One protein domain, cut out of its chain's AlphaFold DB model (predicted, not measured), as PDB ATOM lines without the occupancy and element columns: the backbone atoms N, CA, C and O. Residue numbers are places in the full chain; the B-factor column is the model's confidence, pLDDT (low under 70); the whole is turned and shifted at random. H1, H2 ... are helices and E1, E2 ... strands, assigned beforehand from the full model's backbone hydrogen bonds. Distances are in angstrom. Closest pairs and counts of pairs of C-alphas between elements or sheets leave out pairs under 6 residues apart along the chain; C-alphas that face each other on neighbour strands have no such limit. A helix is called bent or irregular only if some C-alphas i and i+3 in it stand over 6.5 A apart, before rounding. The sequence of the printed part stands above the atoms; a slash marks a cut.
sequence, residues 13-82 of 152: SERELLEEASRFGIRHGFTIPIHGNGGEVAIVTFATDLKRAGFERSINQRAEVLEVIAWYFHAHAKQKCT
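AT A GLANCE: This is residues 13 to 82 of the 152 residues of the protein "Hypothetical transcriptional regulator Y4QH" of Bradyrhizobium sp. DOA9 (UniProt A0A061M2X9). A long two-stranded hairpin, E1 and E2, forms the core, and one long helix, H2, is bent into an L beside it, its arm H2b packing on both strands and its arm H2a near the open end of the hairpin. A short helix, H1, sits off near that same open end, away from both arms of H2. The printed part has 70 residues, with two named helices and two named strands in the order H1, E1, E2, H2; the sheet, order E1 - E2, is antiparallel, and the class is mixed, helices and strands. The whole is loose, with a radius of gyration of the C-alphas of 14.1 A and spans of 36 by 31 by 20 A.

IN THESE COORDINATES: H1, residues 13 to 22, begins with C-alpha 13 at (11.845, -48.208, -0.383) and is 14.2 A long from first to last C-alpha. E1, residues 28 to 35, is 23.0 A long, starting at C-alpha 28 at (3.390, -33.499, 3.596). E2, residues 41 to 48, is 23.2 A long. H2, residues 52 to 81, was assigned as one helix by its hydrogen bonds but is bent, with C-alphas 61 and 64 standing 8.3 A apart. Its arm H2a, residues 52 to 61, is 14.3 A long; its arm H2b, residues 64 to 81, is 25.2 A long and ends with C-alpha 81 at (-19.216, -44.373, -4.600). Residues 62 and 63 belong to neither arm.

HOW THE PARTS SIT: E1 and E2 form a hairpin, antiparallel, with 161 degrees between their directions. Across them N 32 and O 44 are 2.8 A apart and N 46 and O 30 are 2.9 A apart, within hydrogen-bond range; C-alphas 31 and 45 face each other at 4.2 A. The closest C-alphas of E2 and H2b are those of Val 44 and Ala 70, 5.8 A apart. Those of E1 and H2b are Ile 32 and Glu 67, 6.6 A apart. The closest C-alphas of E1 and H2a are those of His 28 and Phe 55, 7.1 A apart. The lines of H2a and H2b are about perpendicular, at 89 degrees. H1 is apart from E2, H2a and H2b. In H1, H2a and H2b every O i to N i+4 pair is within hydrogen-bond range.

THE WHOLE: The two C-alphas farthest apart are those of Gly 38 and Lys 51, at 38.5 A. The printed part has no cut, and its three links, H1 to E1, E1 to E2 and E2 to H2, are tight. The mean pLDDT of the printed part is 91.7; residues 38 and 82 are under 70.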
ATOM      1  N   SER A  13      12.863 -48.192   0.676       93.75
ATOM      2  CA  SER A  13      11.845 -48.208  -0.383       93.75
ATOM      3  C   SER A  13      10.654 -47.285  -0.100       93.75
ATOM      4  O   SER A  13      10.137 -46.642  -1.011       93.75
ATOM      5  N   GLU A  14      10.204 -47.181   1.154       93.12
ATOM      6  CA  GLU A  14       9.138 -46.234   1.512       93.12
ATOM      7  C   GLU A  14       9.619 -44.778   1.402       93.12
ATOM      8  O   GLU A  14       8.855 -43.911   0.973       93.12
ATOM      9  N   ARG A  15      10.884 -44.494   1.743       91.81
ATOM     10  CA  ARG A  15      11.475 -43.160   1.554       91.81
ATOM     11  C   ARG A  15      11.566 -42.792   0.083       91.81
ATOM     12  O   ARG A  15      11.169 -41.683  -0.259       91.81
ATOM     13  N   GLU A  16      12.040 -43.700  -0.764       95.44
ATOM     14  CA  GLU A  16      12.104 -43.485  -2.213       95.44
ATOM     15  C   GLU A  16      10.717 -43.186  -2.794       95.44
ATOM     16  O   GLU A  16      10.548 -42.208  -3.522       95.44
ATOM     17  N   LEU A  17       9.699 -43.958  -2.398       95.06
ATOM     18  CA  LEU A  17       8.316 -43.738  -2.826       95.06
ATOM     19  C   LEU A  17       7.779 -42.368  -2.381       95.06
ATOM     20  O   LEU A  17       7.122 -41.673  -3.158       95.06
ATOM     21  N   LEU A  18       8.052 -41.950  -1.142       92.31
ATOM     22  CA  LEU A  18       7.632 -40.635  -0.642       92.31
ATOM     23  C   LEU A  18       8.399 -39.487  -1.314       92.31
ATOM     24  O   LEU A  18       7.825 -38.428  -1.575       92.31
ATOM     25  N   GLU A  19       9.681 -39.682  -1.625       93.56
ATOM     26  CA  GLU A  19      10.469 -38.723  -2.397       93.56
ATOM     27  C   GLU A  19       9.924 -38.579  -3.821       93.56
ATOM     28  O   GLU A  19       9.765 -37.451  -4.299       93.56
ATOM     29  N   GLU A  20       9.540 -39.681  -4.467       96.06
ATOM     30  CA  GLU A  20       8.879 -39.656  -5.770       96.06
ATOM     31  C   GLU A  20       7.525 -38.939  -5.707       96.06
ATOM     32  O   GLU A  20       7.292 -38.005  -6.478       96.06
ATOM     33  N   ALA A  21       6.665 -39.288  -4.747       95.19
ATOM     34  CA  ALA A  21       5.371 -38.636  -4.543       95.19
ATOM     35  C   ALA A  21       5.511 -37.121  -4.299       95.19
ATOM     36  O   ALA A  21       4.683 -36.325  -4.757       95.19
ATOM     37  N   SER A  22       6.605 -36.691  -3.658       94.19
ATOM     38  CA  SER A  22       6.895 -35.272  -3.444       94.19
ATOM     39  C   SER A  22       7.092 -34.492  -4.748       94.19
ATOM     40  O   SER A  22       6.774 -33.305  -4.799       94.19
ATOM     41  N   ARG A  23       7.537 -35.149  -5.830       94.81
ATOM     42  CA  ARG A  23       7.654 -34.541  -7.170       94.81
ATOM     43  C   ARG A  23       6.287 -34.235  -7.788       94.81
ATOM     44  O   ARG A  23       6.202 -33.389  -8.671       94.81
ATOM     45  N   PHE A  24       5.232 -34.883  -7.295       94.94
ATOM     46  CA  PHE A  24       3.833 -34.650  -7.663       94.94
ATOM     47  C   PHE A  24       3.082 -33.797  -6.625       94.94
ATOM     48  O   PHE A  24       1.856 -33.723  -6.645       94.94
ATOM     49  N   GLY A  25       3.806 -33.144  -5.712       93.06
ATOM     50  CA  GLY A  25       3.242 -32.239  -4.713       93.06
ATOM     51  C   GLY A  25       2.676 -32.918  -3.461       93.06
ATOM     52  O   GLY A  25       2.012 -32.267  -2.654       93.06
ATOM     53  N   ILE A  26       2.952 -34.210  -3.266       95.31
ATOM     54  CA  ILE A  26       2.550 -34.984  -2.085       95.31
ATOM     55  C   ILE A  26       3.767 -35.115  -1.162       95.31
ATOM     56  O   ILE A  26       4.378 -36.172  -1.049       95.31
ATOM     57  N   ARG A  27       4.177 -34.006  -0.537       94.31
ATOM     58  CA  ARG A  27       5.354 -33.973   0.354       94.31
ATOM     59  C   ARG A  27       4.981 -34.126   1.822       94.31
ATOM     60  O   ARG A  27       5.664 -34.810   2.582       94.31
ATOM     61  N   HIS A  28       3.916 -33.450   2.238       94.75
ATOM     62  CA  HIS A  28       3.390 -33.499   3.596       94.75
ATOM     63  C   HIS A  28       1.891 -33.755   3.554       94.75
ATOM     64  O   HIS A  28       1.204 -33.241   2.673       94.75
ATOM     65  N   GLY A  29       1.395 -34.548   4.502       94.19
ATOM     66  CA  GLY A  29       0.002 -34.971   4.557       94.19
ATOM     67  C   GLY A  29      -0.582 -34.831   5.956       94.19
ATOM     68  O   GLY A  29       0.095 -35.110   6.943       94.19
ATOM     69  N   PHE A  30      -1.843 -34.415   6.035       96.00
ATOM     70  CA  PHE A  30      -2.659 -34.475   7.245       96.00
ATOM     71  C   PHE A  30      -3.827 -35.427   7.004       96.00
ATOM     72  O   PHE A  30      -4.671 -35.166   6.144       96.00
ATOM     73  N   THR A  31      -3.838 -36.544   7.729       96.31
ATOM     74  CA  THR A  31      -4.820 -37.618   7.560       96.31
ATOM     75  C   THR A  31      -5.825 -37.599   8.697       96.31
ATOM     76  O   THR A  31      -5.450 -37.611   9.867       96.31
ATOM     77  N   ILE A  32      -7.102 -37.611   8.333       96.69
ATOM     78  CA  ILE A  32      -8.233 -37.618   9.252       96.69
ATOM     79  C   ILE A  32      -8.921 -38.981   9.131       96.69
ATOM     80  O   ILE A  32      -9.428 -39.303   8.050       96.69
ATOM     81  N   PRO A  33      -8.909 -39.806  10.192       95.06
ATOM     82  CA  PRO A  33      -9.644 -41.060  10.209       95.06
ATOM     83  C   PRO A  33     -11.134 -40.793  10.431       95.06
ATOM     84  O   PRO A  33     -11.519 -40.015  11.301       95.06
ATOM     85  N   ILE A  34     -11.976 -41.475   9.665       92.75
ATOM     86  CA  ILE A  34     -13.432 -41.386   9.739       92.75
ATOM     87  C   ILE A  34     -13.969 -42.780  10.037       92.75
ATOM     88  O   ILE A  34     -13.729 -43.723   9.286       92.75
ATOM     89  N   HIS A  35     -14.702 -42.898  11.139       88.81
ATOM     90  CA  HIS A  35     -15.320 -44.149  11.564       88.81
ATOM     91  C   HIS A  35     -16.820 -44.078  11.275       88.81
ATOM     92  O   HIS A  35     -17.519 -43.212  11.804       88.81
ATOM     93  N   GLY A  36     -17.302 -44.967  10.412       79.50
ATOM     94  CA  GLY A  36     -18.709 -45.090  10.053       79.50
ATOM     95  C   GLY A  36     -19.456 -46.116  10.909       79.50
ATOM     96  O   GLY A  36     -18.887 -46.851  11.717       79.50
ATOM     97  N   ASN A  37     -20.772 -46.197  10.709       72.81
ATOM     98  CA  ASN A  37     -21.594 -47.248  11.305       72.81
ATOM     99  C   ASN A  37     -21.173 -48.632  10.777       72.81
ATOM    100  O   ASN A  37     -20.892 -48.788   9.593       72.81
ATOM    101  N   GLY A  38     -21.177 -49.646  11.646       69.44
ATOM    102  CA  GLY A  38     -20.883 -51.029  11.248       69.44
ATOM    103  C   GLY A  38     -19.394 -51.369  11.115       69.44
ATOM    104  O   GLY A  38     -19.071 -52.396  10.533       69.44
ATOM    105  N   GLY A  39     -18.494 -50.539  11.657       74.19
ATOM    106  CA  GLY A  39     -17.049 -50.806  11.642       74.19
ATOM    107  C   GLY A  39     -16.334 -50.358  10.365       74.19
ATOM    108  O   GLY A  39     -15.169 -50.693  10.175       74.19
ATOM    109  N   GLU A  40     -17.009 -49.597   9.500       79.88
ATOM    110  CA  GLU A  40     -16.380 -48.956   8.346       79.88
ATOM    111  C   GLU A  40     -15.322 -47.946   8.805       79.88
ATOM    112  O   GLU A  40     -15.580 -47.102   9.668       79.88
ATOM    113  N   VAL A  41     -14.141 -48.013   8.191       87.31
ATOM    114  CA  VAL A  41     -13.055 -47.058   8.407       87.31
ATOM    115  C   VAL A  41     -12.685 -46.443   7.068       87.31
ATOM    116  O   VAL A  41     -12.329 -47.150   6.126       87.31
ATOM    117  N   ALA A  42     -12.743 -45.120   6.997       91.06
ATOM    118  CA  ALA A  42     -12.258 -44.336   5.877       91.06
ATOM    119  C   ALA A  42     -11.169 -43.370   6.346       91.06
ATOM    120  O   ALA A  42     -11.080 -43.020   7.522       91.06
ATOM    121  N   ILE A  43     -10.338 -42.923   5.411       95.75
ATOM    122  CA  ILE A  43      -9.346 -41.882   5.662       95.75
ATOM    123  C   ILE A  43      -9.472 -40.795   4.604       95.75
ATOM    124  O   ILE A  43      -9.652 -41.079   3.420       95.75
ATOM    125  N   VAL A  44      -9.355 -39.544   5.035       96.75
ATOM    126  CA  VAL A  44      -9.211 -38.395   4.139       96.75
ATOM    127  C   VAL A  44      -7.857 -37.766   4.416       96.75
ATOM    128  O   VAL A  44      -7.575 -37.373   5.546       96.75
ATOM    129  N   THR A  45      -7.016 -37.677   3.388       96.31
ATOM    130  CA  THR A  45      -5.675 -37.093   3.495       96.31
ATOM    131  C   THR A  45      -5.604 -35.806   2.690       96.31
ATOM    132  O   THR A  45      -5.808 -35.812   1.479       96.31
ATOM    133  N   PHE A  46      -5.257 -34.708   3.356       96.12
ATOM    134  CA  PHE A  46      -4.911 -33.445   2.710       96.12
ATOM    135  C   PHE A  46      -3.402 -33.397   2.497       96.12
ATOM    136  O   PHE A  46      -2.652 -33.408   3.473       96.12
ATOM    137  N   ALA A  47      -2.960 -33.341   1.242       95.31
ATOM    138  CA  ALA A  47      -1.547 -33.300   0.883       95.31
ATOM    139  C   ALA A  47      -1.111 -31.913   0.392       95.31
ATOM    140  O   ALA A  47      -1.907 -31.148  -0.156       95.31
ATOM    141  N   THR A  48       0.161 -31.579   0.596       94.62
ATOM    142  CA  THR A  48       0.750 -30.318   0.142       94.62
ATOM    143  C   THR A  48       2.249 -30.443  -0.135       94.62
ATOM    144  O   THR A  48       2.927 -31.302   0.436       94.62
ATOM    145  N   ASP A  49       2.769 -29.531  -0.960       94.94
ATOM    146  CA  ASP A  49       4.203 -29.337  -1.219       94.94
ATOM    147  C   ASP A  49       4.803 -28.155  -0.432       94.94
ATOM    148  O   ASP A  49       5.933 -27.727  -0.662       94.94
ATOM    149  N   LEU A  50       4.048 -27.586   0.516       92.06
ATOM    150  CA  LEU A  50       4.584 -26.566   1.415       92.06
ATOM    151  C   LEU A  50       5.805 -27.099   2.170       92.06
ATOM    152  O   LEU A  50       5.877 -28.269   2.533       92.06
ATOM    153  N   LYS A  51       6.743 -26.208   2.508       93.12
ATOM    154  CA  LYS A  51       7.805 -26.542   3.468       93.12
ATOM    155  C   LYS A  51       7.180 -26.945   4.806       93.12
ATOM    156  O   LYS A  51       6.191 -26.341   5.226       93.12
ATOM    157  N   ARG A  52       7.823 -27.872   5.522       91.12
ATOM    158  CA  ARG A  52       7.354 -28.420   6.808       91.12
ATOM    159  C   ARG A  52       6.809 -27.376   7.787       91.12
ATOM    160  O   ARG A  52       5.693 -27.524   8.264       91.12
ATOM    161  N   ALA A  53       7.534 -26.280   8.015       93.88
ATOM    162  CA  ALA A  53       7.094 -25.220   8.929       93.88
ATOM    163  C   ALA A  53       5.798 -24.509   8.479       93.88
ATOM    164  O   ALA A  53       5.003 -24.067   9.307       93.88
ATOM    165  N   GLY A  54       5.580 -24.378   7.166       94.31
ATOM    166  CA  GLY A  54       4.344 -23.827   6.603       94.31
ATOM    167  C   GLY A  54       3.181 -24.813   6.697       94.31
ATOM    168  O   GLY A  54       2.067 -24.414   7.036       94.31
ATOM    169  N   PHE A  55       3.454 -26.098   6.464       94.19
ATOM    170  CA  PHE A  55       2.490 -27.178   6.657       94.19
ATOM    171  C   PHE A  55       2.024 -27.261   8.119       94.19
ATOM    172  O   PHE A  55       0.834 -27.107   8.380       94.19
ATOM    173  N   GLU A  56       2.948 -27.390   9.076       94.38
ATOM    174  CA  GLU A  56       2.634 -27.494  10.510       94.38
ATOM    175  C   GLU A  56       1.828 -26.282  11.004       94.38
ATOM    176  O   GLU A  56       0.822 -26.438  11.696       94.38
ATOM    177  N   ARG A  57       2.198 -25.067  10.578       95.69
ATOM    178  CA  ARG A  57       1.431 -23.849  10.886       95.69
ATOM    179  C   ARG A  57       0.008 -23.902  10.327       95.69
ATOM    180  O   ARG A  57      -0.923 -23.498  11.016       95.69
ATOM    181  N   SER A  58      -0.155 -24.378   9.094       93.62
ATOM    182  CA  SER A  58      -1.466 -24.471   8.444       93.62
ATOM    183  C   SER A  58      -2.375 -25.463   9.162       93.62
ATOM    184  O   SER A  58      -3.536 -25.143   9.401       93.62
ATOM    185  N   ILE A  59      -1.842 -26.624   9.559       96.06
ATOM    186  CA  ILE A  59      -2.592 -27.620  10.334       96.06
ATOM    187  C   ILE A  59      -2.986 -27.054  11.696       96.06
ATOM    188  O   ILE A  59      -4.168 -27.054  12.024       96.06
ATOM    189  N   ASN A  60      -2.047 -26.464  12.439       94.62
ATOM    190  CA  ASN A  60      -2.330 -25.892  13.761       94.62
ATOM    191  C   ASN A  60      -3.412 -24.800  13.741       94.62
ATOM    192  O   ASN A  60      -4.098 -24.600  14.736       94.62
ATOM    193  N   GLN A  61      -3.564 -24.081  12.627       95.81
ATOM    194  CA  GLN A  61      -4.562 -23.017  12.488       95.81
ATOM    195  C   GLN A  61      -5.909 -23.496  11.939       95.81
ATOM    196  O   GLN A  61      -6.887 -22.759  12.033       95.81
ATOM    197  N   ARG A  62      -5.959 -24.659  11.277       95.75
ATOM    198  CA  ARG A  62      -7.103 -25.051  10.432       95.75
ATOM    199  C   ARG A  62      -7.571 -26.489  10.633       95.75
ATOM    200  O   ARG A  62      -8.468 -26.906   9.908       95.75
ATOM    201  N   ALA A  63      -6.993 -27.235  11.573       94.50
ATOM    202  CA  ALA A  63      -7.306 -28.648  11.794       94.50
ATOM    203  C   ALA A  63      -8.816 -28.904  11.926       94.50
ATOM    204  O   ALA A  63      -9.338 -29.756  11.217       94.50
ATOM    205  N   GLU A  64      -9.523 -28.106  12.732       95.94
ATOM    206  CA  GLU A  64     -10.974 -28.240  12.937       95.94
ATOM    207  C   GLU A  64     -11.769 -28.051  11.635       95.94
ATOM    208  O   GLU A  64     -12.681 -28.813  11.322       95.94
ATOM    209  N   VAL A  65     -11.393 -27.063  10.816       97.25
ATOM    210  CA  VAL A  65     -12.049 -26.812   9.523       97.25
ATOM    211  C   VAL A  65     -11.765 -27.950   8.540       97.25
ATOM    212  O   VAL A  65     -12.662 -28.380   7.820       97.25
ATOM    213  N   LEU A  66     -10.528 -28.455   8.512       96.62
ATOM    214  CA  LEU A  66     -10.148 -29.597   7.676       96.62
ATOM    215  C   LEU A  66     -10.892 -30.870   8.090       96.62
ATOM    216  O   LEU A  66     -11.297 -31.638   7.220       96.62
ATOM    217  N   GLU A  67     -11.118 -31.069   9.387       96.06
ATOM    218  CA  GLU A  67     -11.925 -32.169   9.910       96.06
ATOM    219  C   GLU A  67     -13.365 -32.086   9.417       96.06
ATOM    220  O   GLU A  67     -13.863 -33.043   8.824       96.06
ATOM    221  N   VAL A  68     -14.006 -30.923   9.545       96.69
ATOM    222  CA  VAL A  68     -15.359 -30.714   9.013       96.69
ATOM    223  C   VAL A  68     -15.406 -30.998   7.507       96.69
ATOM    224  O   VAL A  68     -16.276 -31.739   7.046       96.69
ATOM    225  N   ILE A  69     -14.449 -30.478   6.734       97.56
ATOM    226  CA  ILE A  69     -14.362 -30.738   5.289       97.56
ATOM    227  C   ILE A  69     -14.217 -32.237   5.005       97.56
ATOM    228  O   ILE A  69     -14.885 -32.740   4.102       97.56
ATOM    229  N   ALA A  70     -13.390 -32.958   5.763       96.88
ATOM    230  CA  ALA A  70     -13.203 -34.396   5.598       96.88
ATOM    231  C   ALA A  70     -14.499 -35.180   5.837       96.88
ATOM    232  O   ALA A  70     -14.842 -36.036   5.020       96.88
ATOM    233  N   TRP A  71     -15.255 -34.846   6.888       94.50
ATOM    234  CA  TRP A  71     -16.557 -35.461   7.165       94.50
ATOM    235  C   TRP A  71     -17.556 -35.236   6.026       94.50
ATOM    236  O   TRP A  71     -18.159 -36.196   5.538       94.50
ATOM    237  N   TYR A  72     -17.700 -33.994   5.550       95.38
ATOM    238  CA  TYR A  72     -18.606 -33.682   4.437       95.38
ATOM    239  C   TYR A  72     -18.170 -34.344   3.129       95.38
ATOM    240  O   TYR A  72     -19.003 -34.895   2.406       95.38
ATOM    241  N   PHE A  73     -16.870 -34.321   2.831       95.19
ATOM    242  CA  PHE A  73     -16.322 -34.978   1.652       95.19
ATOM    243  C   PHE A  73     -16.597 -36.480   1.685       95.19
ATOM    244  O   PHE A  73     -17.109 -37.018   0.707       95.19
ATOM    245  N   HIS A  74     -16.315 -37.148   2.807       92.38
ATOM    246  CA  HIS A  74     -16.567 -38.576   2.953       92.38
ATOM    247  C   HIS A  74     -18.054 -38.910   2.831       92.38
ATOM    248  O   HIS A  74     -18.393 -39.825   2.089       92.38
ATOM    249  N   ALA A  75     -18.946 -38.152   3.477       89.44
ATOM    250  CA  ALA A  75     -20.388 -38.373   3.366       89.44
ATOM    251  C   ALA A  75     -20.867 -38.305   1.903       89.44
ATOM    252  O   ALA A  75     -21.610 -39.175   1.441       89.44
ATOM    253  N   HIS A  76     -20.385 -37.313   1.147       89.75
ATOM    254  CA  HIS A  76     -20.744 -37.135  -0.261       89.75
ATOM    255  C   HIS A  76     -20.105 -38.182  -1.178       89.75
ATOM    256  O   HIS A  76     -20.758 -38.716  -2.075       89.75
ATOM    257  N   ALA A  77     -18.830 -38.500  -0.951       89.38
ATOM    258  CA  ALA A  77     -18.116 -39.534  -1.686       89.38
ATOM    259  C   ALA A  77     -18.774 -40.896  -1.461       89.38
ATOM    260  O   ALA A  77     -19.074 -41.588  -2.424       89.38
ATOM    261  N   LYS A  78     -19.108 -41.239  -0.214       84.44
ATOM    262  CA  LYS A  78     -19.824 -42.467   0.129       84.44
ATOM    263  C   LYS A  78     -21.152 -42.557  -0.616       84.44
ATOM    264  O   LYS A  78     -21.415 -43.574  -1.247       84.44
ATOM    265  N   GLN A  79     -21.952 -41.494  -0.643       80.69
ATOM    266  CA  GLN A  79     -23.216 -41.498  -1.387       80.69
ATOM    267  C   GLN A  79     -23.030 -41.780  -2.889       80.69
ATOM    268  O   GLN A  79     -23.870 -42.442  -3.491       80.69
ATOM    269  N   LYS A  80     -21.947 -41.284  -3.497       79.81
ATOM    270  CA  LYS A  80     -21.671 -41.451  -4.934       79.81
ATOM    271  C   LYS A  80     -20.936 -42.741  -5.289       79.81
ATOM    272  O   LYS A  80     -21.085 -43.232  -6.403       79.81
ATOM    273  N   CYS A  81     -20.106 -43.238  -4.381       72.75
ATOM    274  CA  CYS A  81     -19.216 -44.373  -4.600       72.75
ATOM    275  C   CYS A  81     -19.777 -45.680  -4.045       72.75
ATOM    276  O   CYS A  81     -19.235 -46.730  -4.374       72.75
ATOM    277  N   THR A  82     -20.836 -45.648  -3.229       64.88
ATOM    278  CA  THR A  82     -21.539 -46.876  -2.843       64.88
ATOM    279  C   THR A  82     -22.343 -47.348  -4.054       64.88
ATOM    280  O   THR A  82     -23.299 -46.663  -4.430       64.88
TER     281      THR A  82